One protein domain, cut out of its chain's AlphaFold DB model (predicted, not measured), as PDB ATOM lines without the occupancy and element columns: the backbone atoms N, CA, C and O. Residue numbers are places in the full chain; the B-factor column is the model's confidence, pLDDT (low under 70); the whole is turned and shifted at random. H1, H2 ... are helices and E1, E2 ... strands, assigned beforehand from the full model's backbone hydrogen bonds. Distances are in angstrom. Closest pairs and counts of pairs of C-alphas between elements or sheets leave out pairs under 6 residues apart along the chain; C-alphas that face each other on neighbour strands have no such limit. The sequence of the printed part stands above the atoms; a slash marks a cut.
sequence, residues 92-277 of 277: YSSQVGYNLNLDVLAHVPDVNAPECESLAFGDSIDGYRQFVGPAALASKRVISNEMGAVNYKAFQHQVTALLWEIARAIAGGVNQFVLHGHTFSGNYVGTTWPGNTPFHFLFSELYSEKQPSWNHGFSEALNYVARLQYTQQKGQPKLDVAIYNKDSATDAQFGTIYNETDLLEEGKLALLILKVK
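This is residues 92 to 277 of the 277 residues of an uncharacterized protein of Aspergillus oryzae (strain ATCC 42149 / RIB 40) (UniProt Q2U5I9). A small, curled sheet of four short strands is covered over one face by two helices, H3 and H4, while the long helix H7 runs nearly alongside H4 and reaches the edge strand E4. At one end of the long axis the loop of residues 180 to 197 reaches outward, and at the other lie the short H8 and the tail after it, of which residues 264 to 269 stick out free. The printed part has 186 residues, with eight named helices and four named strands in the order E1 H1 E2 H2 H3 E3 H4 E4 H5 H6 H7 H8, and under half of the residues are in them. The sheet's order is E1 E2 E3 E4, all parallel, and the class is mixed, helices and strands. The whole is compact, with a radius of gyration of the C-alphas of 18.6 A, yet elongated, spanning 63 by 34 by 32 A.

Find C-alpha 93 at (-17.536, -54.384, 20.921), where E1, residues 93 to 95, begins. Next come H1, 105 to 110, E2, 113 to 117 and 13.0 A long, H2, 118 to 121, and H3, 125 to 137 and 17.9 A. After E3, 144 to 147, find C-alpha 159 at (-35.349, -36.929, 25.303); from there H4 runs 19.9 A to residue 172. E4, 176 to 179, H5, 198 to 201, and H6, 212 to 215, lead to H7, 218 to 232 and 21.0 A. H8, 262 to 265, ends at C-alpha 265, (0.183, -24.659, 39.007).

Look for N 115 and O 94, 2.9 A apart, between E1 and E2; N 146 and O 116, 2.9 A, between E2 and E3; and N 147 and O 178, 2.8 A, between E3 and E4. E1 H1 E2, E2 H2 H3 E3 and E3 H4 E4 are strand-helix-strand units, parallel neighbour strands with helices between, each with a right-handed crossover. H3 and H4 lie on the same face, making two layers, helices over a sheet: H3 over E2 at a height of 10.0 A, H4 over E3 and E4 at 9.8 A. They touch at a steep tilt of 49 degrees, C-alphas 125 and 172 being closest at 4.7 A. H1 touches H3, closest at C-alphas 109 and 135, 5.6 A. H4 and H7 only just touch, with 3 pairs of C-alphas within 8 A, closest 159 and 218 at 7.1 A, at a shallow tilt of 6 degrees. H1, H2 and H7 only graze the sheet. H6 is close to H4 but not clearly touching, its C-alpha 213 being 7.4 A from C-alpha 159; H5 and H8 touch no helix. In H4 and H7 every O i to N i+4 pair is within hydrogen-bond range, in H3 7 of 9, and in H1 0 of 2, beside 2 of 3 O i to N i+3 pairs.

The C-alphas farthest apart are those of Gly 190 and Gly 267, 66.5 A. The printed part has no cut, and the links E3 to H4, E4 to H5 and H7 to H8 are long. Mean pLDDT of the printed part is 89.8; residues 267 to 277, up to the chain's last, are under 70.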
ATOM      1  N   TYR A  92     -15.834 -56.908  17.178       97.19
ATOM      2  CA  TYR A  92     -16.021 -57.036  18.619       97.19
ATOM      3  C   TYR A  92     -16.173 -55.667  19.297       97.19
ATOM      4  O   TYR A  92     -15.252 -54.843  19.261       97.19
ATOM      5  N   SER A  93     -17.321 -55.459  19.948       96.94
ATOM      6  CA  SER A  93     -17.536 -54.384  20.921       96.94
ATOM      7  C   SER A  93     -17.567 -54.950  22.336       96.94
ATOM      8  O   SER A  93     -18.104 -56.039  22.554       96.94
ATOM      9  N   SER A  94     -16.996 -54.227  23.298       96.12
ATOM     10  CA  SER A  94     -17.058 -54.611  24.708       96.12
ATOM     11  C   SER A  94     -16.819 -53.430  25.636       96.12
ATOM     12  O   SER A  94     -15.948 -52.597  25.374       96.12
ATOM     13  N   GLN A  95     -17.519 -53.442  26.773       95.88
ATOM     14  CA  GLN A  95     -17.121 -52.701  27.962       95.88
ATOM     15  C   GLN A  95     -15.833 -53.279  28.552       95.88
ATOM     16  O   GLN A  95     -15.830 -54.240  29.334       95.88
ATOM     17  N   VAL A  96     -14.712 -52.711  28.114       95.44
ATOM     18  CA  VAL A  96     -13.372 -53.210  28.424       95.44
ATOM     19  C   VAL A  96     -13.117 -53.139  29.924       95.44
ATOM     20  O   VAL A  96     -13.350 -52.119  30.561       95.44
ATOM     21  N   GLY A  97     -12.634 -54.240  30.498       93.31
ATOM     22  CA  GLY A  97     -12.203 -54.316  31.891       93.31
ATOM     23  C   GLY A  97     -13.295 -54.016  32.923       93.31
ATOM     24  O   GLY A  97     -12.968 -53.774  34.081       93.31
ATOM     25  N   TYR A  98     -14.574 -54.050  32.533       92.56
ATOM     26  CA  TYR A  98     -15.688 -53.602  33.366       92.56
ATOM     27  C   TYR A  98     -15.674 -54.251  34.758       92.56
ATOM     28  O   TYR A  98     -15.754 -55.480  34.873       92.56
ATOM     29  N   ASN A  99     -15.558 -53.428  35.802       91.50
ATOM     30  CA  ASN A  99     -15.462 -53.822  37.211       91.50
ATOM     31  C   ASN A  99     -14.304 -54.780  37.578       91.50
ATOM     32  O   ASN A  99     -14.301 -55.364  38.669       91.50
ATOM     33  N   LEU A 100     -13.308 -54.954  36.703       92.12
ATOM     34  CA  LEU A 100     -12.126 -55.773  36.972       92.12
ATOM     35  C   LEU A 100     -11.031 -54.964  37.669       92.12
ATOM     36  O   LEU A 100     -10.867 -53.769  37.460       92.12
ATOM     37  N   ASN A 101     -10.239 -55.651  38.487       90.94
ATOM     38  CA  ASN A 101      -9.168 -55.051  39.278       90.94
ATOM     39  C   ASN A 101      -7.847 -55.030  38.486       90.94
ATOM     40  O   ASN A 101      -6.895 -55.734  38.821       90.94
ATOM     41  N   LEU A 102      -7.844 -54.301  37.368       93.88
ATOM     42  CA  LEU A 102      -6.718 -54.163  36.439       93.88
ATOM     43  C   LEU A 102      -6.751 -52.794  35.743       93.88
ATOM     44  O   LEU A 102      -7.725 -52.053  35.872       93.88
ATOM     45  N   ASP A 103      -5.683 -52.441  35.031       95.38
ATOM     46  CA  ASP A 103      -5.624 -51.206  34.241       95.38
ATOM     47  C   ASP A 103      -6.501 -51.316  32.989       95.38
ATOM     48  O   ASP A 103      -6.096 -51.902  31.986       95.38
ATOM     49  N   VAL A 104      -7.703 -50.749  33.045       95.12
ATOM     50  CA  VAL A 104      -8.681 -50.797  31.954       95.12
ATOM     51  C   VAL A 104      -8.169 -50.057  30.717       95.12
ATOM     52  O   VAL A 104      -8.332 -50.542  29.594       95.12
ATOM     53  N   LEU A 105      -7.513 -48.907  30.904       95.50
ATOM     54  CA  LEU A 105      -7.071 -48.041  29.807       95.50
ATOM     55  C   LEU A 105      -6.029 -48.726  28.915       95.50
ATOM     56  O   LEU A 105      -6.039 -48.535  27.698       95.50
ATOM     57  N   ALA A 106      -5.184 -49.586  29.492       96.06
ATOM     58  CA  ALA A 106      -4.201 -50.381  28.753       96.06
ATOM     59  C   ALA A 106      -4.812 -51.446  27.820       96.06
ATOM     60  O   ALA A 106      -4.085 -52.007  26.993       96.06
ATOM     61  N   HIS A 107      -6.113 -51.725  27.958       96.94
ATOM     62  CA  HIS A 107      -6.839 -52.743  27.195       96.94
ATOM     63  C   HIS A 107      -7.895 -52.175  26.250       96.94
ATOM     64  O   HIS A 107      -8.408 -52.898  25.399       96.94
ATOM     65  N   VAL A 108      -8.213 -50.881  26.349       97.44
ATOM     66  CA  VAL A 108      -9.091 -50.186  25.390       97.44
ATOM     67  C   VAL A 108      -8.667 -50.433  23.926       97.44
ATOM     68  O   VAL A 108      -9.538 -50.648  23.076       97.44
ATOM     69  N   PRO A 109      -7.360 -50.480  23.591       96.81
ATOM     70  CA  PRO A 109      -6.901 -50.813  22.244       96.81
ATOM     71  C   PRO A 109      -7.146 -52.260  21.784       96.81
ATOM     72  O   PRO A 109      -6.987 -52.527  20.593       96.81
ATOM     73  N   ASP A 110      -7.522 -53.188  22.662       97.69
ATOM     74  CA  ASP A 110      -7.484 -54.633  22.375       97.69
ATOM     75  C   ASP A 110      -8.771 -55.148  21.672       97.69
ATOM     76  O   ASP A 110      -8.845 -56.308  21.259       97.69
ATOM     77  N   VAL A 111      -9.783 -54.287  21.474       97.94
ATOM     78  CA  VAL A 111     -11.072 -54.607  20.810       97.94
ATOM     79  C   VAL A 111     -11.341 -53.728  19.579       97.94
ATOM     80  O   VAL A 111     -10.688 -52.697  19.393       97.94
ATOM     81  N   ASN A 112     -12.275 -54.103  18.692       98.00
ATOM     82  CA  ASN A 112     -12.569 -53.300  17.491       98.00
ATOM     83  C   ASN A 112     -13.258 -51.971  17.841       98.00
ATOM     84  O   ASN A 112     -12.875 -50.931  17.299       98.00
ATOM     85  N   ALA A 113     -14.254 -52.020  18.729       97.81
ATOM     86  CA  ALA A 113     -15.021 -50.871  19.200       97.81
ATOM     87  C   ALA A 113     -15.079 -50.895  20.738       97.81
ATOM     88  O   ALA A 113     -15.928 -51.578  21.303       97.81
ATOM     89  N   PRO A 114     -14.159 -50.221  21.446       98.19
ATOM     90  CA  PRO A 114     -14.247 -50.145  22.898       98.19
ATOM     91  C   PRO A 114     -15.501 -49.369  23.303       98.19
ATOM     92  O   PRO A 114     -15.816 -48.337  22.707       98.19
ATOM     93  N   GLU A 115     -16.205 -49.870  24.312       98.12
ATOM     94  CA  GLU A 115     -17.455 -49.301  24.811       98.12
ATOM     95  C   GLU A 115     -17.292 -48.833  26.258       98.12
ATOM     96  O   GLU A 115     -16.741 -49.550  27.089       98.12
ATOM     97  N   CYS A 116     -17.737 -47.619  26.562       96.81
ATOM     98  CA  CYS A 116     -17.935 -47.148  27.931       96.81
ATOM     99  C   CYS A 116     -19.438 -47.095  28.250       96.81
ATOM    100  O   CYS A 116     -20.250 -47.668  27.525       96.81
ATOM    101  N   GLU A 117     -19.833 -46.408  29.317       96.00
ATOM    102  CA  GLU A 117     -21.247 -46.242  29.667       96.00
ATOM    103  C   GLU A 117     -21.523 -44.885  30.295       96.00
ATOM    104  O   GLU A 117     -20.634 -44.279  30.890       96.00
ATOM    105  N   SER A 118     -22.756 -44.396  30.172       97.31
ATOM    106  CA  SER A 118     -23.192 -43.176  30.853       97.31
ATOM    107  C   SER A 118     -23.316 -43.357  32.363       97.31
ATOM    108  O   SER A 118     -22.969 -42.446  33.112       97.31
ATOM    109  N   LEU A 119     -23.731 -44.549  32.808       95.69
ATOM    110  CA  LEU A 119     -24.049 -44.826  34.206       95.69
ATOM    111  C   LEU A 119     -22.822 -44.779  35.130       95.69
ATOM    112  O   LEU A 119     -22.767 -43.892  35.982       95.69
ATOM    113  N   ALA A 120     -21.837 -45.679  34.987       93.62
ATOM    114  CA  ALA A 120     -20.652 -45.645  35.853       93.62
ATOM    115  C   ALA A 120     -19.788 -44.404  35.640       93.62
ATOM    116  O   ALA A 120     -19.148 -43.951  36.580       93.62
ATOM    117  N   PHE A 121     -19.766 -43.824  34.439       96.00
ATOM    118  CA  PHE A 121     -18.963 -42.623  34.190       96.00
ATOM    119  C   PHE A 121     -19.663 -41.351  34.694       96.00
ATOM    120  O   PHE A 121     -19.056 -40.280  34.671       96.00
ATOM    121  N   GLY A 122     -20.934 -41.431  35.107       96.12
ATOM    122  CA  GLY A 122     -21.709 -40.298  35.619       96.12
ATOM    123  C   GLY A 122     -21.768 -39.117  34.647       96.12
ATOM    124  O   GLY A 122     -21.605 -37.967  35.060       96.12
ATOM    125  N   ASP A 123     -21.887 -39.402  33.346       97.00
ATOM    126  CA  ASP A 123     -21.837 -38.410  32.261       97.00
ATOM    127  C   ASP A 123     -20.583 -37.509  32.285       97.00
ATOM    128  O   ASP A 123     -20.594 -36.377  31.778       97.00
ATOM    129  N   SER A 124     -19.493 -37.958  32.916       96.38
ATOM    130  CA  SER A 124     -18.261 -37.188  33.106       96.38
ATOM    131  C   SER A 124     -17.497 -37.017  31.797       96.38
ATOM    132  O   SER A 124     -17.005 -37.984  31.216       96.38
ATOM    133  N   ILE A 125     -17.316 -35.761  31.364       96.31
ATOM    134  CA  ILE A 125     -16.472 -35.439  30.201       96.31
ATOM    135  C   ILE A 125     -15.046 -35.953  30.428       96.31
ATOM    136  O   ILE A 125     -14.443 -36.504  29.508       96.31
ATOM    137  N   ASP A 126     -14.513 -35.812  31.642       93.69
ATOM    138  CA  ASP A 126     -13.149 -36.235  31.962       93.69
ATOM    139  C   ASP A 126     -13.019 -37.755  31.978       93.69
ATOM    140  O   ASP A 126     -12.033 -38.287  31.467       93.69
ATOM    141  N   GLY A 127     -14.023 -38.461  32.504       95.06
ATOM    142  CA  GLY A 127     -14.064 -39.921  32.454       95.06
ATOM    143  C   GLY A 127     -14.075 -40.424  31.011       95.06
ATOM    144  O   GLY A 127     -13.275 -41.280  30.630       95.06
ATOM    145  N   TYR A 128     -14.902 -39.814  30.158       97.44
ATOM    146  CA  TYR A 128     -14.916 -40.133  28.732       97.44
ATOM    147  C   TYR A 128     -13.588 -39.829  28.046       97.44
ATOM    148  O   TYR A 128     -13.121 -40.658  27.270       97.44
ATOM    149  N   ARG A 129     -12.932 -38.703  28.350       94.94
ATOM    150  CA  ARG A 129     -11.615 -38.370  27.778       94.94
ATOM    151  C   ARG A 129     -10.541 -39.372  28.167       94.94
ATOM    152  O   ARG A 129      -9.718 -39.724  27.323       94.94
ATOM    153  N   GLN A 130     -10.556 -39.843  29.412       95.00
ATOM    154  CA  GLN A 130      -9.638 -40.885  29.864       95.00
ATOM    155  C   GLN A 130      -9.803 -42.160  29.041       95.00
ATOM    156  O   GLN A 130      -8.807 -42.713  28.589       95.00
ATOM    157  N   PHE A 131     -11.041 -42.587  28.786       96.38
ATOM    158  CA  PHE A 131     -11.332 -43.776  27.982       96.38
ATOM    159  C   PHE A 131     -11.048 -43.573  26.483       96.38
ATOM    160  O   PHE A 131     -10.486 -44.444  25.820       96.38
ATOM    161  N   VAL A 132     -11.380 -42.395  25.945       96.12
ATOM    162  CA  VAL A 132     -11.147 -42.018  24.541       96.12
ATOM    163  C   VAL A 132      -9.658 -41.877  24.230       96.12
ATOM    164  O   VAL A 132      -9.248 -42.211  23.123       96.12
ATOM    165  N   GLY A 133      -8.833 -41.430  25.180       94.88
ATOM    166  CA  GLY A 133      -7.389 -41.240  25.006       94.88
ATOM    167  C   GLY A 133      -6.666 -42.441  24.372       94.88
ATOM    168  O   GLY A 133      -6.162 -42.316  23.251       94.88
ATOM    169  N   PRO A 134      -6.622 -43.618  25.023       95.56
ATOM    170  CA  PRO A 134      -5.994 -44.809  24.454       95.56
ATOM    171  C   PRO A 134      -6.692 -45.302  23.179       95.56
ATOM    172  O   PRO A 134      -6.012 -45.794  22.279       95.56
ATOM    173  N   ALA A 135      -8.012 -45.131  23.043       96.31
ATOM    174  CA  ALA A 135      -8.724 -45.485  21.814       96.31
ATOM    175  C   ALA A 135      -8.272 -44.627  20.618       96.31
ATOM    176  O   ALA A 135      -7.995 -45.155  19.540       96.31
ATOM    177  N   ALA A 136      -8.137 -43.313  20.813       94.62
ATOM    178  CA  ALA A 136      -7.660 -42.382  19.800       94.62
ATOM    179  C   ALA A 136      -6.191 -42.647  19.440       94.62
ATOM    180  O   ALA A 136      -5.856 -42.700  18.256       94.62
ATOM    181  N   LEU A 137      -5.328 -42.898  20.434       94.06
ATOM    182  CA  LEU A 137      -3.931 -43.295  20.206       94.06
ATOM    183  C   LEU A 137      -3.827 -44.591  19.391       94.06
ATOM    184  O   LEU A 137      -2.994 -44.698  18.494       94.06
ATOM    185  N   ALA A 138      -4.715 -45.552  19.649       95.00
ATOM    186  CA  ALA A 138      -4.818 -46.798  18.899       95.00
ATOM    187  C   ALA A 138      -5.596 -46.668  17.575       95.00
ATOM    188  O   ALA A 138      -5.891 -47.679  16.935       95.00
ATOM    189  N   SER A 139      -5.936 -45.443  17.153       94.25
ATOM    190  CA  SER A 139      -6.667 -45.152  15.913       94.25
ATOM    191  C   SER A 139      -7.995 -45.912  15.788       94.25
ATOM    192  O   SER A 139      -8.388 -46.338  14.697       94.25
ATOM    193  N   LYS A 140      -8.705 -46.105  16.908       95.38
ATOM    194  CA  LYS A 140     -10.037 -46.713  16.899       95.38
ATOM    195  C   LYS A 140     -11.013 -45.793  16.177       95.38
ATOM    196  O   LYS A 140     -11.184 -44.633  16.534       95.38
ATOM    197  N   ARG A 141     -11.671 -46.337  15.149       94.88
ATOM    198  CA  ARG A 141     -12.683 -45.611  14.367       94.88
ATOM    199  C   ARG A 141     -13.953 -45.358  15.182       94.88
ATOM    200  O   ARG A 141     -14.570 -44.307  15.043       94.88
ATOM    201  N   VAL A 142     -14.353 -46.347  15.977       97.19
ATOM    202  CA  VAL A 142     -15.589 -46.348  16.764       97.19
ATOM    203  C   VAL A 142     -15.222 -46.422  18.236       97.19
ATOM    204  O   VAL A 142     -14.463 -47.304  18.628       97.19
ATOM    205  N   ILE A 143     -15.773 -45.504  19.023       98.06
ATOM    206  CA  ILE A 143     -15.706 -45.481  20.483       98.06
ATOM    207  C   ILE A 143     -17.151 -45.383  20.956       98.06
ATOM    208  O   ILE A 143     -17.811 -44.363  20.732       98.06
ATOM    209  N   SER A 144     -17.644 -46.485  21.512       98.44
ATOM    210  CA  SER A 144     -19.050 -46.680  21.854       98.44
ATOM    211  C   SER A 144     -19.346 -46.255  23.288       98.44
ATOM    212  O   SER A 144     -18.447 -46.190  24.129       98.44
ATOM    213  N   ASN A 145     -20.612 -45.988  23.569       98.50
ATOM    214  CA  ASN A 145     -21.122 -45.754  24.907       98.50
ATOM    215  C   ASN A 145     -22.530 -46.341  25.027       98.50
ATOM    216  O   ASN A 145     -23.407 -46.032  24.210       98.50
ATOM    217  N   GLU A 146     -22.729 -47.165  26.051       97.69
ATOM    218  CA  GLU A 146     -24.054 -47.537  26.531       97.69
ATOM    219  C   GLU A 146     -24.705 -46.332  27.221       97.69
ATOM    220  O   GLU A 146     -24.353 -45.954  28.340       97.69
ATOM    221  N   MET A 147     -25.636 -45.704  26.514       97.94
ATOM    222  CA  MET A 147     -26.068 -44.338  26.767       97.94
ATOM    223  C   MET A 147     -27.491 -44.274  27.312       97.94
ATOM    224  O   MET A 147     -28.404 -44.900  26.775       97.94
ATOM    225  N   GLY A 148     -27.704 -43.421  28.309       96.56
ATOM    226  CA  GLY A 148     -29.030 -43.068  28.807       96.56
ATOM    227  C   GLY A 148     -29.535 -43.962  29.930       96.56
ATOM    228  O   GLY A 148     -30.707 -43.861  30.278       96.56
ATOM    229  N   ALA A 149     -28.679 -44.805  30.517       95.88
ATOM    230  CA  ALA A 149     -28.978 -45.558  31.731       95.88
ATOM    231  C   ALA A 149     -28.930 -44.633  32.959       95.88
ATOM    232  O   ALA A 149     -27.862 -44.157  33.343       95.88
ATOM    233  N   VAL A 150     -30.079 -44.389  33.595       96.81
ATOM    234  CA  VAL A 150     -30.202 -43.513  34.770       96.81
ATOM    235  C   VAL A 150     -31.024 -44.198  35.857       96.81
ATOM    236  O   VAL A 150     -32.174 -44.591  35.649       96.81
ATOM    237  N   ASN A 151     -30.433 -44.316  37.045       95.75
ATOM    238  CA  ASN A 151     -31.066 -44.926  38.210       95.75
ATOM    239  C   ASN A 151     -32.330 -44.171  38.654       95.75
ATOM    240  O   ASN A 151     -32.351 -42.944  38.744       95.75
ATOM    241  N   TYR A 152     -33.363 -44.930  39.016       95.00
ATOM    242  CA  TYR A 152     -34.654 -44.485  39.543       95.00
ATOM    243  C   TYR A 152     -35.416 -43.517  38.624       95.00
ATOM    244  O   TYR A 152     -36.155 -42.647  39.094       95.00
ATOM    245  N   LYS A 153     -35.234 -43.656  37.304       94.88
ATOM    246  CA  LYS A 153     -35.831 -42.776  36.285       94.88
ATOM    247  C   LYS A 153     -36.676 -43.498  35.237       94.88
ATOM    248  O   LYS A 153     -36.893 -42.942  34.164       94.88
ATOM    249  N   ALA A 154     -37.191 -44.691  35.538       92.31
ATOM    250  CA  ALA A 154     -38.101 -45.404  34.641       92.31
ATOM    251  C   ALA A 154     -39.271 -44.505  34.203       92.31
ATOM    252  O   ALA A 154     -40.018 -44.005  35.049       92.31
ATOM    253  N   PHE A 155     -39.424 -44.310  32.890       91.06
ATOM    254  CA  PHE A 155     -40.454 -43.463  32.269       91.06
ATOM    255  C   PHE A 155     -40.432 -41.985  32.708       91.06
ATOM    256  O   PHE A 155     -41.442 -41.285  32.611       91.06
ATOM    257  N   GLN A 156     -39.302 -41.506  33.235       93.44
ATOM    258  CA  GLN A 156     -39.100 -40.129  33.700       93.44
ATOM    259  C   GLN A 156     -37.906 -39.446  33.022       93.44
ATOM    260  O   GLN A 156     -37.591 -38.295  33.348       93.44
ATOM    261  N   HIS A 157     -37.218 -40.130  32.109       94.62
ATOM    262  CA  HIS A 157     -36.022 -39.625  31.452       94.62
ATOM    263  C   HIS A 157     -36.386 -39.034  30.090       94.62
ATOM    264  O   HIS A 157     -36.762 -39.706  29.134       94.62
ATOM    265  N   GLN A 158     -36.354 -37.705  30.036       94.19
ATOM    266  CA  GLN A 158     -36.795 -36.954  28.868       94.19
ATOM    267  C   GLN A 158     -35.764 -37.044  27.739       94.19
ATOM    268  O   GLN A 158     -34.561 -37.047  27.983       94.19
ATOM    269  N   VAL A 159     -36.229 -36.975  26.488       95.75
ATOM    270  CA  VAL A 159     -35.349 -36.929  25.303       95.75
ATOM    271  C   VAL A 159     -34.336 -35.778  25.388       95.75
ATOM    272  O   VAL A 159     -33.200 -35.919  24.953       95.75
ATOM    273  N   THR A 160     -34.704 -34.643  25.985       96.38
ATOM    274  CA  THR A 160     -33.790 -33.512  26.217       96.38
ATOM    275  C   THR A 160     -32.672 -33.832  27.213       96.38
ATOM    276  O   THR A 160     -31.559 -33.348  27.024       96.38
ATOM    277  N   ALA A 161     -32.942 -34.653  28.233       97.19
ATOM    278  CA  ALA A 161     -31.926 -35.132  29.167       97.19
ATOM    279  C   ALA A 161     -30.964 -36.099  28.462       97.19
ATOM    280  O   ALA A 161     -29.760 -35.876  28.500       97.19
ATOM    281  N   LEU A 162     -31.494 -37.058  27.692       97.50
ATOM    282  CA  LEU A 162     -30.680 -37.938  26.847       97.50
ATOM    283  C   LEU A 162     -29.759 -37.145  25.902       97.50
ATOM    284  O   LEU A 162     -28.577 -37.446  25.764       97.50
ATOM    285  N   LEU A 163     -30.282 -36.110  25.236       98.12
ATOM    286  CA  LEU A 163     -29.477 -35.274  24.339       98.12
ATOM    287  C   LEU A 163     -28.382 -34.496  25.084       98.12
ATOM    288  O   LEU A 163     -27.318 -34.257  24.513       98.12
ATOM    289  N   TRP A 164     -28.620 -34.111  26.341       98.38
ATOM    290  CA  TRP A 164     -27.607 -33.488  27.192       98.38
ATOM    291  C   TRP A 164     -26.487 -34.476  27.554       98.38
ATOM    292  O   TRP A 164     -25.313 -34.132  27.405       98.38
ATOM    293  N   GLU A 165     -26.829 -35.710  27.933       98.56
ATOM    294  CA  GLU A 165     -25.874 -36.796  28.230       98.56
ATOM    295  C   GLU A 165     -25.022 -37.130  26.991       98.56
ATOM    296  O   GLU A 165     -23.791 -37.149  27.040       98.56
ATOM    297  N   ILE A 166     -25.663 -37.256  25.824       98.56
ATOM    298  CA  ILE A 166     -24.974 -37.455  24.541       98.56
ATOM    299  C   ILE A 166     -24.025 -36.293  24.230       98.56
ATOM    300  O   ILE A 166     -22.888 -36.522  23.820       98.56
ATOM    301  N   ALA A 167     -24.447 -35.041  24.432       98.44
ATOM    302  CA  ALA A 167     -23.590 -33.885  24.174       98.44
ATOM    303  C   ALA A 167     -22.326 -33.894  25.053       98.44
ATOM    304  O   ALA A 167     -21.241 -33.556  24.572       98.44
ATOM    305  N   ARG A 168     -22.443 -34.331  26.315       98.25
ATOM    306  CA  ARG A 168     -21.305 -34.528  27.229       98.25
ATOM    307  C   ARG A 168     -20.358 -35.608  26.707       98.25
ATOM    308  O   ARG A 168     -19.153 -35.374  26.628       98.25
ATOM    309  N   ALA A 169     -20.895 -36.753  26.291       98.31
ATOM    310  CA  ALA A 169     -20.105 -37.847  25.733       98.31
ATOM    311  C   ALA A 169     -19.377 -37.456  24.436       98.31
ATOM    312  O   ALA A 169     -18.188 -37.741  24.286       98.31
ATOM    313  N   ILE A 170     -20.036 -36.702  23.549       97.44
ATOM    314  CA  ILE A 170     -19.413 -36.128  22.345       97.44
ATOM    315  C   ILE A 170     -18.272 -35.179  22.715       97.44
ATOM    316  O   ILE A 170     -17.201 -35.256  22.118       97.44
ATOM    317  N   ALA A 171     -18.460 -34.307  23.710       96.31
ATOM    318  CA  ALA A 171     -17.401 -33.412  24.185       96.31
ATOM    319  C   ALA A 171     -16.202 -34.176  24.788       96.31
ATOM    320  O   ALA A 171     -15.070 -33.677  24.774       96.31
ATOM    321  N   GLY A 172     -16.448 -35.386  25.296       95.31
ATOM    322  CA  GLY A 172     -15.429 -36.340  25.726       95.31
ATOM    323  C   GLY A 172     -14.733 -37.089  24.584       95.31
ATOM    324  O   GLY A 172     -13.651 -37.629  24.795       95.31
ATOM    325  N   GLY A 173     -15.313 -37.082  23.380       96.12
ATOM    326  CA  GLY A 173     -14.792 -37.738  22.176       96.12
ATOM    327  C   GLY A 173     -15.421 -39.099  21.851       96.12
ATOM    328  O   GLY A 173     -14.958 -39.776  20.933       96.12
ATOM    329  N   VAL A 174     -16.481 -39.501  22.561       98.00
ATOM    330  CA  VAL A 174     -17.306 -40.665  22.191       98.00
ATOM    331  C   VAL A 174     -18.035 -40.366  20.883       98.00
ATOM    332  O   VAL A 174     -18.525 -39.253  20.673       98.00
ATOM    333  N   ASN A 175     -18.124 -41.355  19.992       97.75
ATOM    334  CA  ASN A 175     -18.651 -41.143  18.642       97.75
ATOM    335  C   ASN A 175     -19.669 -42.192  18.169       97.75
ATOM    336  O   ASN A 175     -20.095 -42.128  17.014       97.75
ATOM    337  N   GLN A 176     -20.074 -43.121  19.034       98.12
ATOM    338  CA  GLN A 176     -21.134 -44.095  18.791       98.12
ATOM    339  C   GLN A 176     -21.945 -44.295  20.081       98.12
ATOM    340  O   GLN A 176     -21.371 -44.443  21.153       98.12
ATOM    341  N   PHE A 177     -23.270 -44.304  19.978       98.19
ATOM    342  CA  PHE A 177     -24.195 -44.414  21.103       98.19
ATOM    343  C   PHE A 177     -25.110 -45.615  20.905       98.19
ATOM    344  O   PHE A 177     -25.794 -45.732  19.883       98.19
ATOM    345  N   VAL A 178     -25.137 -46.488  21.904       97.38
ATOM    346  CA  VAL A 178     -26.078 -47.601  22.012       97.38
ATOM    347  C   VAL A 178     -27.007 -47.258  23.166       97.38
ATOM    348  O   VAL A 178     -26.569 -47.177  24.305       97.38
ATOM    349  N   LEU A 179     -28.277 -46.977  22.878       96.50
ATOM    350  CA  LEU A 179     -29.200 -46.518  23.915       96.50
ATOM    351  C   LEU A 179     -29.590 -47.660  24.858       96.50
ATOM    352  O   LEU A 179     -30.082 -48.691  24.398       96.50
ATOM    353  N   HIS A 180     -29.437 -47.433  26.161       94.75
ATOM    354  CA  HIS A 180     -29.956 -48.264  27.239       94.75
ATOM    355  C   HIS A 180     -31.410 -47.846  27.541       94.75
ATOM    356  O   HIS A 180     -31.647 -46.825  28.176       94.75
ATOM    357  N   GLY A 181     -32.442 -48.590  27.155       86.88
ATOM    358  CA  GLY A 181     -32.450 -49.822  26.366       86.88
ATOM    359  C   GLY A 181     -33.644 -49.872  25.412       86.88
ATOM    360  O   GLY A 181     -34.526 -49.017  25.444       86.88
ATOM    361  N   HIS A 182     -33.709 -50.911  24.582       88.44
ATOM    362  CA  HIS A 182     -34.901 -51.272  23.807       88.44
ATOM    363  C   HIS A 182     -35.349 -52.668  24.244       88.44
ATOM    364  O   HIS A 182     -34.725 -53.670  23.900       88.44
ATOM    365  N   THR A 183     -36.408 -52.740  25.050       84.69
ATOM    366  CA  THR A 183     -36.990 -54.030  25.451       84.69
ATOM    367  C   THR A 183     -37.815 -54.622  24.312       84.69
ATOM    368  O   THR A 183     -38.299 -53.894  23.446       84.69
ATOM    369  N   PHE A 184     -38.035 -55.939  24.339       86.12
ATOM    370  CA  PHE A 184     -38.973 -56.587  23.427       86.12
ATOM    371  C   PHE A 184     -40.341 -55.893  23.492       86.12
ATOM    372  O   PHE A 184     -41.010 -55.885  24.529       86.12
ATOM    373  N   SER A 185     -40.763 -55.305  22.371       81.94
ATOM    374  CA  SER A 185     -41.964 -54.470  22.324       81.94
ATOM    375  C   SER A 185     -43.264 -55.265  22.159       81.94
ATOM    376  O   SER A 185     -44.354 -54.704  22.265       81.94
ATOM    377  N   GLY A 186     -43.191 -56.591  22.005       85.44
ATOM    378  CA  GLY A 186     -44.374 -57.444  21.947       85.44
ATOM    379  C   GLY A 186     -45.211 -57.447  23.234       85.44
ATOM    380  O   GLY A 186     -44.867 -56.857  24.266       85.44
ATOM    381  N   ASN A 187     -46.360 -58.119  23.160       85.12
ATOM    382  CA  ASN A 187     -47.271 -58.257  24.292       85.12
ATOM    383  C   ASN A 187     -46.838 -59.414  25.192       85.12
ATOM    384  O   ASN A 187     -46.705 -60.548  24.735       85.12
ATOM    385  N   TYR A 188     -46.685 -59.130  26.482       87.94
ATOM    386  CA  TYR A 188     -46.505 -60.151  27.508       87.94
ATOM    387  C   TYR A 188     -47.862 -60.514  28.111       87.94
ATOM    388  O   TYR A 188     -48.651 -59.634  28.470       87.94
ATOM    389  N   VAL A 189     -48.138 -61.814  28.234       91.31
ATOM    390  CA  VAL A 189     -49.369 -62.305  28.867       91.31
ATOM    391  C   VAL A 189     -49.434 -61.801  30.309       91.31
ATOM    392  O   VAL A 189     -48.446 -61.856  31.034       91.31
ATOM    393  N   GLY A 190     -50.602 -61.305  30.723       90.81
ATOM    394  CA  GLY A 190     -50.815 -60.813  32.087       90.81
ATOM    395  C   GLY A 190     -50.199 -59.442  32.383       90.81
ATOM    396  O   GLY A 190     -50.126 -59.064  33.547       90.81
ATOM    397  N   THR A 191     -49.774 -58.691  31.363       91.06
ATOM    398  CA  THR A 191     -49.274 -57.316  31.525       91.06
ATOM    399  C   THR A 191     -50.256 -56.287  30.960       91.06
ATOM    400  O   THR A 191     -51.004 -56.570  30.025       91.06
ATOM    401  N   THR A 192     -50.256 -55.083  31.528       90.00
ATOM    402  CA  THR A 192     -50.908 -53.890  30.962       90.00
ATOM    403  C   THR A 192     -49.859 -52.986  30.329       90.00
ATOM    404  O   THR A 192     -48.673 -53.197  30.553       90.00
ATOM    405  N   TRP A 193     -50.267 -51.957  29.575       88.75
ATOM    406  CA  TRP A 193     -49.340 -50.914  29.113       88.75
ATOM    407  C   TRP A 193     -48.467 -50.401  30.280       88.75
ATOM    408  O   TRP A 193     -49.018 -50.188  31.366       88.75
ATOM    409  N   PRO A 194     -47.141 -50.218  30.100       86.56
ATOM    410  CA  PRO A 194     -46.337 -50.378  28.876       86.56
ATOM    411  C   PRO A 194     -45.774 -51.803  28.644       86.56
ATOM    412  O   PRO A 194     -44.891 -52.010  27.816       86.56
ATOM    413  N   GLY A 195     -46.300 -52.823  29.312       87.38
ATOM    414  CA  GLY A 195     -45.896 -54.223  29.176       87.38
ATOM    415  C   GLY A 195     -44.853 -54.633  30.213       87.38
ATOM    416  O   GLY A 195     -44.861 -54.147  31.341       87.38
ATOM    417  N   ASN A 196     -43.966 -55.558  29.839       87.56
ATOM    418  CA  ASN A 196     -42.863 -55.972  30.698       87.56
ATOM    419  C   ASN A 196     -41.783 -54.884  30.772       87.56
ATOM    420  O   ASN A 196     -41.169 -54.544  29.759       87.56
ATOM    421  N   THR A 197     -41.508 -54.417  31.986       88.06
ATOM    422  CA  THR A 197     -40.407 -53.499  32.284       88.06
ATOM    423  C   THR A 197     -39.273 -54.294  32.939       88.06
ATOM    424  O   THR A 197     -39.428 -54.711  34.092       88.06
ATOM    425  N   PRO A 198     -38.142 -54.545  32.246       86.44
ATOM    426  CA  PRO A 198     -36.982 -55.182  32.858       86.44
ATOM    427  C   PRO A 198     -36.393 -54.320  33.986       86.44
ATOM    428  O   PRO A 198     -36.780 -53.169  34.198       86.44
ATOM    429  N   PHE A 199     -35.466 -54.912  34.739       88.50
ATOM    430  CA  PHE A 199     -34.759 -54.258  35.847       88.50
ATOM    431  C   PHE A 199     -35.659 -53.727  36.970       88.50
ATOM    432  O   PHE A 199     -35.249 -52.847  37.713       88.50
ATOM    433  N   HIS A 200     -36.888 -54.232  37.112       89.75
ATOM    434  CA  HIS A 200     -37.804 -53.822  38.183       89.75
ATOM    435  C   HIS A 200     -38.011 -52.297  38.274       89.75
ATOM    436  O   HIS A 200     -38.107 -51.758  39.374       89.75
ATOM    437  N   PHE A 201     -38.090 -51.603  37.129       90.62
ATOM    438  CA  PHE A 201     -38.216 -50.135  37.060       90.62
ATOM    439  C   PHE A 201     -37.023 -49.369  37.667       90.62
ATOM    440  O   PHE A 201     -37.139 -48.182  37.979       90.62
ATOM    441  N   LEU A 202     -35.876 -50.032  37.844       93.69
ATOM    442  CA  LEU A 202     -34.689 -49.422  38.436       93.69
ATOM    443  C   LEU A 202     -34.029 -48.414  37.500       93.69
ATOM    444  O   LEU A 202     -33.534 -47.401  37.977       93.69
ATOM    445  N   PHE A 203     -34.033 -48.654  36.193       94.94
ATOM    446  CA  PHE A 203     -33.385 -47.779  35.220       94.94
ATOM    447  C   PHE A 203     -34.406 -47.026  34.366       94.94
ATOM    448  O   PHE A 203     -35.592 -47.352  34.362       94.94
ATOM    449  N   SER A 204     -33.919 -45.991  33.690       94.00
ATOM    450  CA  SER A 204     -34.600 -45.126  32.723       94.00
ATOM    451  C   SER A 204     -35.139 -45.870  31.490       94.00
ATOM    452  O   SER A 204     -35.490 -47.047  31.547       94.00
ATOM    453  N   GLU A 205     -35.349 -45.137  30.398       90.81
ATOM    454  CA  GLU A 205     -36.265 -45.495  29.327       90.81
ATOM    455  C   GLU A 205     -36.042 -46.869  28.677       90.81
ATOM    456  O   GLU A 205     -34.937 -47.351  28.441       90.81
ATOM    457  N   LEU A 206     -37.174 -47.462  28.297       89.56
ATOM    458  CA  LEU A 206     -37.276 -48.608  27.401       89.56
ATOM    459  C   LEU A 206     -37.798 -48.108  26.054       89.56
ATOM    460  O   LEU A 206     -39.000 -48.212  25.771       89.56
ATOM    461  N   TYR A 207     -36.915 -47.480  25.279       90.38
ATOM    462  CA  TYR A 207     -37.258 -46.754  24.059       90.38
ATOM    463  C   TYR A 207     -38.034 -47.662  23.110       90.38
ATOM    464  O   TYR A 207     -37.468 -48.586  22.545       90.38
ATOM    465  N   SER A 208     -39.332 -47.435  22.946       90.94
ATOM    466  CA  SER A 208     -40.226 -48.250  22.113       90.94
ATOM    467  C   SER A 208     -41.479 -47.455  21.760       90.94
ATOM    468  O   SER A 208     -41.746 -46.410  22.356       90.94
ATOM    469  N   GLU A 209     -42.298 -47.985  20.853       90.88
ATOM    470  CA  GLU A 209     -43.591 -47.426  20.443       90.88
ATOM    471  C   GLU A 209     -44.602 -47.274  21.586       90.88
ATOM    472  O   GLU A 209     -45.627 -46.611  21.433       90.88
ATOM    473  N   LYS A 210     -44.313 -47.870  22.746       89.00
ATOM    474  CA  LYS A 210     -45.129 -47.752  23.953       89.00
ATOM    475  C   LYS A 210     -44.858 -46.462  24.723       89.00
ATOM    476  O   LYS A 210     -45.641 -46.138  25.610       89.00
ATOM    477  N   GLN A 211     -43.800 -45.721  24.395       89.81
ATOM    478  CA  GLN A 211     -43.527 -44.418  24.989       89.81
ATOM    479  C   GLN A 211     -44.160 -43.281  24.182       89.81
ATOM    480  O   GLN A 211     -44.059 -43.283  22.953       89.81
ATOM    481  N   PRO A 212     -44.720 -42.247  24.840       89.50
ATOM    482  CA  PRO A 212     -45.234 -41.073  24.137       89.50
ATOM    483  C   PRO A 212     -44.185 -40.403  23.238       89.50
ATOM    484  O   PRO A 212     -44.496 -39.993  22.125       89.50
ATOM    485  N   SER A 213     -42.927 -40.339  23.682       91.12
ATOM    486  CA  SER A 213     -41.819 -39.730  22.931       91.12
ATOM    487  C   SER A 213     -41.615 -40.339  21.539       91.12
ATOM    488  O   SER A 213     -41.224 -39.617  20.620       91.12
ATOM    489  N   TRP A 214     -41.933 -41.626  21.348       92.69
ATOM    490  CA  TRP A 214     -41.670 -42.372  20.114       92.69
ATOM    491  C   TRP A 214     -42.245 -41.699  18.864       92.69
ATOM    492  O   TRP A 214     -41.545 -41.534  17.869       92.69
ATOM    493  N   ASN A 215     -43.501 -41.246  18.947       94.25
ATOM    494  CA  ASN A 215     -44.206 -40.567  17.853       94.25
ATOM    495  C   ASN A 215     -44.156 -39.031  17.964       94.25
ATOM    496  O   ASN A 215     -44.817 -38.331  17.197       94.25
ATOM    497  N   HIS A 216     -43.401 -38.499  18.926       93.50
ATOM    498  CA  HIS A 216     -43.365 -37.076  19.260       93.50
ATOM    499  C   HIS A 216     -41.920 -36.572  19.381       93.50
ATOM    500  O   HIS A 216     -41.490 -36.115  20.438       93.50
ATOM    501  N   GLY A 217     -41.163 -36.641  18.281       92.88
ATOM    502  CA  GLY A 217     -39.837 -36.019  18.181       92.88
ATOM    503  C   GLY A 217     -38.643 -36.952  18.407       92.88
ATOM    504  O   GLY A 217     -37.499 -36.525  18.236       92.88
ATOM    505  N   PHE A 218     -38.859 -38.218  18.789       95.69
ATOM    506  CA  PHE A 218     -37.741 -39.139  19.027       95.69
ATOM    507  C   PHE A 218     -36.964 -39.456  17.742       95.69
ATOM    508  O   PHE A 218     -35.735 -39.517  17.764       95.69
ATOM    509  N   SER A 219     -37.649 -39.563  16.599       96.50
ATOM    510  CA  SER A 219     -36.990 -39.773  15.303       96.50
ATOM    511  C   SER A 219     -36.063 -38.609  14.930       96.50
ATOM    512  O   SER A 219     -34.965 -38.806  14.416       96.50
ATOM    513  N   GLU A 220     -36.468 -37.381  15.237       97.75
ATOM    514  CA  GLU A 220     -35.731 -36.152  14.990       97.75
ATOM    515  C   GLU A 220     -34.497 -36.075  15.888       97.75
ATOM    516  O   GLU A 220     -33.415 -35.729  15.404       97.75
ATOM    517  N   ALA A 221     -34.638 -36.471  17.158       97.00
ATOM    518  CA  ALA A 221     -33.527 -36.603  18.093       97.00
ATOM    519  C   ALA A 221     -32.505 -37.645  17.612       97.00
ATOM    520  O   ALA A 221     -31.319 -37.331  17.500       97.00
ATOM    521  N   LEU A 222     -32.941 -38.849  17.226       96.94
ATOM    522  CA  LEU A 222     -32.036 -39.880  16.706       96.94
ATOM    523  C   LEU A 222     -31.380 -39.473  15.383       96.94
ATOM    524  O   LEU A 222     -30.196 -39.731  15.179       96.94
ATOM    525  N   ASN A 223     -32.097 -38.771  14.503       98.38
ATOM    526  CA  ASN A 223     -31.523 -38.219  13.274       98.38
ATOM    527  C   ASN A 223     -30.462 -37.147  13.562       98.38
ATOM    528  O   ASN A 223     -29.465 -37.052  12.845       98.38
ATOM    529  N   TYR A 224     -30.655 -36.327  14.596       98.00
ATOM    530  CA  TYR A 224     -29.636 -35.392  15.067       98.00
ATOM    531  C   TYR A 224     -28.389 -36.135  15.567       98.00
ATOM    532  O   TYR A 224     -27.288 -35.854  15.090       98.00
ATOM    533  N   VAL A 225     -28.567 -37.142  16.426       98.25
ATOM    534  CA  VAL A 225     -27.472 -37.982  16.941       98.25
ATOM    535  C   VAL A 225     -26.738 -38.700  15.804       98.25
ATOM    536  O   VAL A 225     -25.512 -38.680  15.755       98.25
ATOM    537  N   ALA A 226     -27.452 -39.254  14.823       98.31
ATOM    538  CA  ALA A 226     -26.851 -39.931  13.675       98.31
ATOM    539  C   ALA A 226     -25.932 -39.008  12.858       98.31
ATOM    540  O   ALA A 226     -24.845 -39.422  12.450       98.31
ATOM    541  N   ARG A 227     -26.324 -37.741  12.652       98.19
ATOM    542  CA  ARG A 227     -25.478 -36.748  11.967       98.19
ATOM    543  C   ARG A 227     -24.223 -36.422  12.770       98.19
ATOM    544  O   ARG A 227     -23.161 -36.286  12.170       98.19
ATOM    545  N   LEU A 228     -24.333 -36.329  14.095       96.62
ATOM    546  CA  LEU A 228     -23.184 -36.120  14.975       96.62
ATOM    547  C   LEU A 228     -22.217 -37.305  14.918       96.62
ATOM    548  O   LEU A 228     -21.034 -37.107  14.672       96.62
ATOM    549  N   GLN A 229     -22.703 -38.538  15.062       97.44
ATOM    550  CA  GLN A 229     -21.853 -39.730  14.943       97.44
ATOM    551  C   GLN A 229     -21.160 -39.782  13.578       97.44
ATOM    552  O   GLN A 229     -19.961 -40.037  13.499       97.44
ATOM    553  N   TYR A 230     -21.889 -39.476  12.499       97.00
ATOM    554  CA  TYR A 230     -21.312 -39.426  11.160       97.00
ATOM    555  C   TYR A 230     -20.152 -38.432  11.073       97.00
ATOM    556  O   TYR A 230     -19.105 -38.787  10.543       97.00
ATOM    557  N   THR A 231     -20.302 -37.206  11.584       94.81
ATOM    558  CA  THR A 231     -19.219 -36.214  11.526       94.81
ATOM    559  C   THR A 231     -18.049 -36.588  12.433       94.81
ATOM    560  O   THR A 231     -16.907 -36.465  12.001       94.81
ATOM    561  N   GLN A 232     -18.310 -37.106  13.634       93.50
ATOM    562  CA  GLN A 232     -17.270 -37.505  14.592       93.50
ATOM    563  C   GLN A 232     -16.484 -38.753  14.158       93.50
ATOM    564  O   GLN A 232     -15.325 -38.915  14.525       93.50
ATOM    565  N   GLN A 233     -17.081 -39.632  13.349       95.12
ATOM    566  CA  GLN A 233     -16.403 -40.809  12.791       95.12
ATOM    567  C   GLN A 233     -15.681 -40.521  11.462       95.12
ATOM    568  O   GLN A 233     -15.106 -41.432  10.857       95.12
ATOM    569  N   LYS A 234     -15.723 -39.279  10.958       93.62
ATOM    570  CA  LYS A 234     -15.037 -38.895   9.720       93.62
ATOM    571  C   LYS A 234     -13.636 -38.374  10.004       93.62
ATOM    572  O   LYS A 234     -13.441 -37.407  10.728       93.62
ATOM    573  N   GLY A 235     -12.666 -38.953   9.301       87.00
ATOM    574  CA  GLY A 235     -11.273 -38.531   9.376       87.00
ATOM    575  C   GLY A 235     -10.557 -39.112  10.591       87.00
ATOM    576  O   GLY A 235     -10.887 -40.199  11.053       87.00
ATOM    577  N   GLN A 236      -9.528 -38.402  11.046       84.31
ATOM    578  CA  GLN A 236      -8.694 -38.794  12.178       84.31
ATOM    579  C   GLN A 236      -8.724 -37.672  13.218       84.31
ATOM    580  O   GLN A 236      -8.451 -36.525  12.834       84.31
ATOM    581  N   PRO A 237      -9.025 -37.966  14.496       85.38
ATOM    582  CA  PRO A 237      -9.027 -36.952  15.540       85.38
ATOM    583  C   PRO A 237      -7.638 -36.314  15.664       85.38
ATOM    584  O   PRO A 237      -6.608 -36.971  15.495       85.38
ATOM    585  N   LYS A 238      -7.610 -35.006  15.928       87.50
ATOM    586  CA  LYS A 238      -6.382 -34.239  16.164       87.50
ATOM    587  C   LYS A 238      -6.342 -33.846  17.632       87.50
ATOM    588  O   LYS A 238      -7.245 -33.170  18.109       87.50
ATOM    589  N   LEU A 239      -5.320 -34.330  18.327       85.94
ATOM    590  CA  LEU A 239      -5.097 -34.118  19.749       85.94
ATOM    591  C   LEU A 239      -3.676 -33.581  19.913       85.94
ATOM    592  O   LEU A 239      -2.722 -34.249  19.516       85.94
ATOM    593  N   ASP A 240      -3.541 -32.387  20.483       85.88
ATOM    594  CA  ASP A 240      -2.234 -31.740  20.693       85.88
ATOM    595  C   ASP A 240      -1.582 -32.152  22.024       85.88
ATOM    596  O   ASP A 240      -0.395 -31.929  22.258       85.88
ATOM    597  N   VAL A 241      -2.377 -32.749  22.915       83.50
ATOM    598  CA  VAL A 241      -2.047 -32.988  24.319       83.50
ATOM    599  C   VAL A 241      -2.188 -34.466  24.628       83.50
ATOM    600  O   VAL A 241      -3.281 -35.020  24.533       83.50
ATOM    601  N   ALA A 242      -1.093 -35.085  25.060       85.25
ATOM    602  CA  ALA A 242      -1.117 -36.400  25.680       85.25
ATOM    603  C   ALA A 242      -0.834 -36.251  27.175       85.25
ATOM    604  O   ALA A 242       0.184 -35.675  27.567       85.25
ATOM    605  N   ILE A 243      -1.733 -36.787  27.996       84.44
ATOM    606  CA  ILE A 243      -1.547 -36.880  29.439       84.44
ATOM    607  C   ILE A 243      -1.326 -38.350  29.776       84.44
ATOM    608  O   ILE A 243      -2.156 -39.201  29.458       84.44
ATOM    609  N   TYR A 244      -0.180 -38.649  30.380       85.75
ATOM    610  CA  TYR A 244       0.135 -40.002  30.814       85.75
ATOM    611  C   TYR A 244      -0.471 -40.251  32.195       85.75
ATOM    612  O   TYR A 244      -0.008 -39.672  33.179       85.75
ATOM    613  N   ASN A 245      -1.472 -41.129  32.245       85.88
ATOM    614  CA  ASN A 245      -2.000 -41.702  33.475       85.88
ATOM    615  C   ASN A 245      -1.765 -43.215  33.466       85.88
ATOM    616  O   ASN A 245      -2.060 -43.878  32.470       85.88
ATOM    617  N   LYS A 246      -1.238 -43.752  34.566       87.56
ATOM    618  CA  LYS A 246      -0.991 -45.183  34.718       87.56
ATOM    619  C   LYS A 246      -1.529 -45.658  36.051       87.56
ATOM    620  O   LYS A 246      -1.014 -45.279  37.098       87.56
ATOM    621  N   ASP A 247      -2.469 -46.587  35.965       90.44
ATOM    622  CA  ASP A 247      -3.043 -47.248  37.122       90.44
ATOM    623  C   ASP A 247      -2.623 -48.716  37.201       90.44
ATOM    624  O   ASP A 247      -2.255 -49.373  36.220       90.44
ATOM    625  N   SER A 248      -2.655 -49.226  38.427       93.12
ATOM    626  CA  SER A 248      -2.561 -50.655  38.729       93.12
ATOM    627  C   SER A 248      -3.929 -51.329  38.586       93.12
ATOM    628  O   SER A 248      -4.037 -52.434  38.058       93.12
ATOM    629  N   ALA A 249      -4.976 -50.622  39.016       92.19
ATOM    630  CA  ALA A 249      -6.371 -50.934  38.766       92.19
ATOM    631  C   ALA A 249      -7.128 -49.623  38.554       92.19
ATOM    632  O   ALA A 249      -7.024 -48.730  39.395       92.19
ATOM    633  N   THR A 250      -7.840 -49.500  37.438       93.06
ATOM    634  CA  THR A 250      -8.611 -48.291  37.120       93.06
ATOM    635  C   THR A 250      -9.854 -48.220  38.003       93.06
ATOM    636  O   THR A 250     -10.511 -49.237  38.227       93.06
ATOM    637  N   ASP A 251     -10.184 -47.032  38.507       91.06
ATOM    638  CA  ASP A 251     -11.442 -46.810  39.225       91.06
ATOM    639  C   ASP A 251     -12.632 -47.037  38.278       91.06
ATOM    640  O   ASP A 251     -12.666 -46.495  37.173       91.06
ATOM    641  N   ALA A 252     -13.619 -47.823  38.713       89.12
ATOM    642  CA  ALA A 252     -14.797 -48.138  37.909       89.12
ATOM    643  C   ALA A 252     -15.631 -46.898  37.541       89.12
ATOM    644  O   ALA A 252     -16.370 -46.945  36.565       89.12
ATOM    645  N   GLN A 253     -15.520 -45.808  38.305       90.44
ATOM    646  CA  GLN A 253     -16.273 -44.573  38.081       90.44
ATOM    647  C   GLN A 253     -15.560 -43.567  37.167       90.44
ATOM    648  O   GLN A 253     -16.147 -42.543  36.826       90.44
ATOM    649  N   PHE A 254     -14.299 -43.815  36.783       91.75
ATOM    650  CA  PHE A 254     -13.531 -42.920  35.901       91.75
ATOM    651  C   PHE A 254     -13.584 -41.437  36.332       91.75
ATOM    652  O   PHE A 254     -13.870 -40.535  35.540       91.75
ATOM    653  N   GLY A 255     -13.316 -41.182  37.618       89.06
ATOM    654  CA  GLY A 255     -13.308 -39.831  38.183       89.06
ATOM    655  C   GLY A 255     -12.247 -38.916  37.559       89.06
ATOM    656  O   GLY A 255     -11.317 -39.374  36.899       89.06
ATOM    657  N   THR A 256     -12.373 -37.605  37.768       88.94
ATOM    658  CA  THR A 256     -11.403 -36.613  37.276       88.94
ATOM    659  C   THR A 256     -10.032 -36.817  37.929       88.94
ATOM    660  O   THR A 256      -9.914 -36.811  39.153       88.94
ATOM    661  N   ILE A 257      -8.994 -36.989  37.104       86.06
ATOM    662  CA  ILE A 257      -7.602 -37.195  37.555       86.06
ATOM    663  C   ILE A 257      -6.775 -35.905  37.471       86.06
ATOM    664  O   ILE A 257      -5.830 -35.741  38.242       86.06
ATOM    665  N   TYR A 258      -7.136 -34.995  36.561       78.88
ATOM    666  CA  TYR A 258      -6.442 -33.726  36.346       78.88
ATOM    667  C   TYR A 258      -7.434 -32.572  36.412       78.88
ATOM    668  O   TYR A 258      -8.460 -32.620  35.732       78.88
ATOM    669  N   ASN A 259      -7.120 -31.548  37.200       80.12
ATOM    670  CA  ASN A 259      -7.975 -30.372  37.354       80.12
ATOM    671  C   ASN A 259      -7.611 -29.274  36.350       80.12
ATOM    672  O   ASN A 259      -6.519 -29.244  35.775       80.12
ATOM    673  N   GLU A 260      -8.517 -28.314  36.179       73.88
ATOM    674  CA  GLU A 260      -8.336 -27.174  35.282       73.88
ATOM    675  C   GLU A 260      -7.136 -26.280  35.645       73.88
ATOM    676  O   GLU A 260      -6.626 -25.563  34.781       73.88
ATOM    677  N   THR A 261      -6.661 -26.328  36.896       79.25
ATOM    678  CA  THR A 261      -5.520 -25.534  37.372       79.25
ATOM    679  C   THR A 261      -4.189 -26.268  37.328       79.25
ATOM    680  O   THR A 261      -3.162 -25.601  37.412       79.25
ATOM    681  N   ASP A 262      -4.154 -27.588  37.116       78.62
ATOM    682  CA  ASP A 262      -2.918 -28.380  37.235       78.62
ATOM    683  C   ASP A 262      -1.797 -27.863  36.316       78.62
ATOM    684  O   ASP A 262      -0.630 -27.799  36.699       78.62
ATOM    685  N   LEU A 263      -2.142 -27.443  35.093       70.88
ATOM    686  CA  LEU A 263      -1.171 -26.866  34.155       70.88
ATOM    687  C   LEU A 263      -0.699 -25.470  34.581       70.88
ATOM    688  O   LEU A 263       0.472 -25.138  34.388       70.88
ATOM    689  N   LEU A 264      -1.593 -24.671  35.172       76.81
ATOM    690  CA  LEU A 264      -1.271 -23.341  35.694       76.81
ATOM    691  C   LEU A 264      -0.345 -23.444  36.910       76.81
ATOM    692  O   LEU A 264       0.624 -22.693  37.005       76.81
ATOM    693  N   GLU A 265      -0.612 -24.395  37.803       79.12
ATOM    694  CA  GLU A 265       0.183 -24.659  39.007       79.12
ATOM    695  C   GLU A 265       1.588 -25.173  38.672       79.12
ATOM    696  O   GLU A 265       2.560 -24.794  39.323       79.12
ATOM    697  N   GLU A 266       1.728 -25.949  37.597       72.75
ATOM    698  CA  GLU A 266       3.024 -26.393  37.060       72.75
ATOM    699  C   GLU A 266       3.732 -25.300  36.224       72.75
ATOM    700  O   GLU A 266       4.755 -25.556  35.580       72.75
ATOM    701  N   GLY A 267       3.197 -24.071  36.198       65.69
ATOM    702  CA  GLY A 267       3.778 -22.922  35.496       65.69
ATOM    703  C   GLY A 267       3.782 -23.058  33.972       65.69
ATOM    704  O   GLY A 267       4.527 -22.349  33.287       65.69
ATOM    705  N   LYS A 268       2.977 -23.971  33.415       61.41
ATOM    706  CA  LYS A 268       2.907 -24.225  31.974       61.41
ATOM    707  C   LYS A 268       1.720 -23.484  31.369       61.41
ATOM    708  O   LYS A 268       0.575 -23.883  31.523       61.41
ATOM    709  N   LEU A 269       2.019 -22.452  30.580       52.47
ATOM    710  CA  LEU A 269       1.053 -21.840  29.654       52.47
ATOM    711  C   LEU A 269       0.757 -22.752  28.434       52.47
ATOM    712  O   LEU A 269      -0.251 -22.547  27.768       52.47
ATOM    713  N   ALA A 270       1.622 -23.749  28.169       42.19
ATOM    714  CA  ALA A 270       1.510 -24.907  27.254       42.19
ATOM    715  C   ALA A 270       2.833 -25.734  27.326       42.19
ATOM    716  O   ALA A 270       3.845 -25.205  27.776       42.19
ATOM    717  N   LEU A 271       3.003 -26.957  26.807       52.03
ATOM    718  CA  LEU A 271       2.336 -28.224  27.104       52.03
ATOM    719  C   LEU A 271       3.330 -29.379  26.813       52.03
ATOM    720  O   LEU A 271       3.759 -29.529  25.677       52.03
ATOM    721  N   LEU A 272       3.723 -30.151  27.839       34.69
ATOM    722  CA  LEU A 272       4.206 -31.550  27.788       34.69
ATOM    723  C   LEU A 272       4.485 -31.987  29.239       34.69
ATOM    724  O   LEU A 272       5.376 -31.415  29.872       34.69
ATOM    725  N   ILE A 273       3.758 -32.953  29.803       44.47
ATOM    726  CA  ILE A 273       4.156 -33.582  31.076       44.47
ATOM    727  C   ILE A 273       3.968 -35.098  30.964       44.47
ATOM    728  O   ILE A 273       2.872 -35.625  31.115       44.47
ATOM    729  N   LEU A 274       5.082 -35.799  30.740       34.56
ATOM    730  CA  LEU A 274       5.262 -37.169  31.212       34.56
ATOM    731  C   LEU A 274       5.407 -37.090  32.736       34.56
ATOM    732  O   LEU A 274       6.487 -36.773  33.231       34.56
ATOM    733  N   LYS A 275       4.325 -37.324  33.483       28.55
ATOM    734  CA  LYS A 275       4.407 -37.503  34.937       28.55
ATOM    735  C   LYS A 275       4.521 -39.003  35.187       28.55
ATOM    736  O   LYS A 275       3.524 -39.707  35.282       28.55
ATOM    737  N   VAL A 276       5.753 -39.501  35.212       27.89
ATOM    738  CA  VAL A 276       6.046 -40.806  35.812       27.89
ATOM    739  C   VAL A 276       6.024 -40.565  37.321       27.89
ATOM    740  O   VAL A 276       6.894 -39.859  37.827       27.89
ATOM    741  N   LYS A 277       4.980 -41.040  38.006       30.28
ATOM    742  CA  LYS A 277       5.044 -41.260  39.455       30.28
ATOM    743  C   LYS A 277       5.703 -42.606  39.713       30.28
ATOM    744  O   LYS A 277       5.402 -43.546  38.943       30.28
TER     745      LYS A 277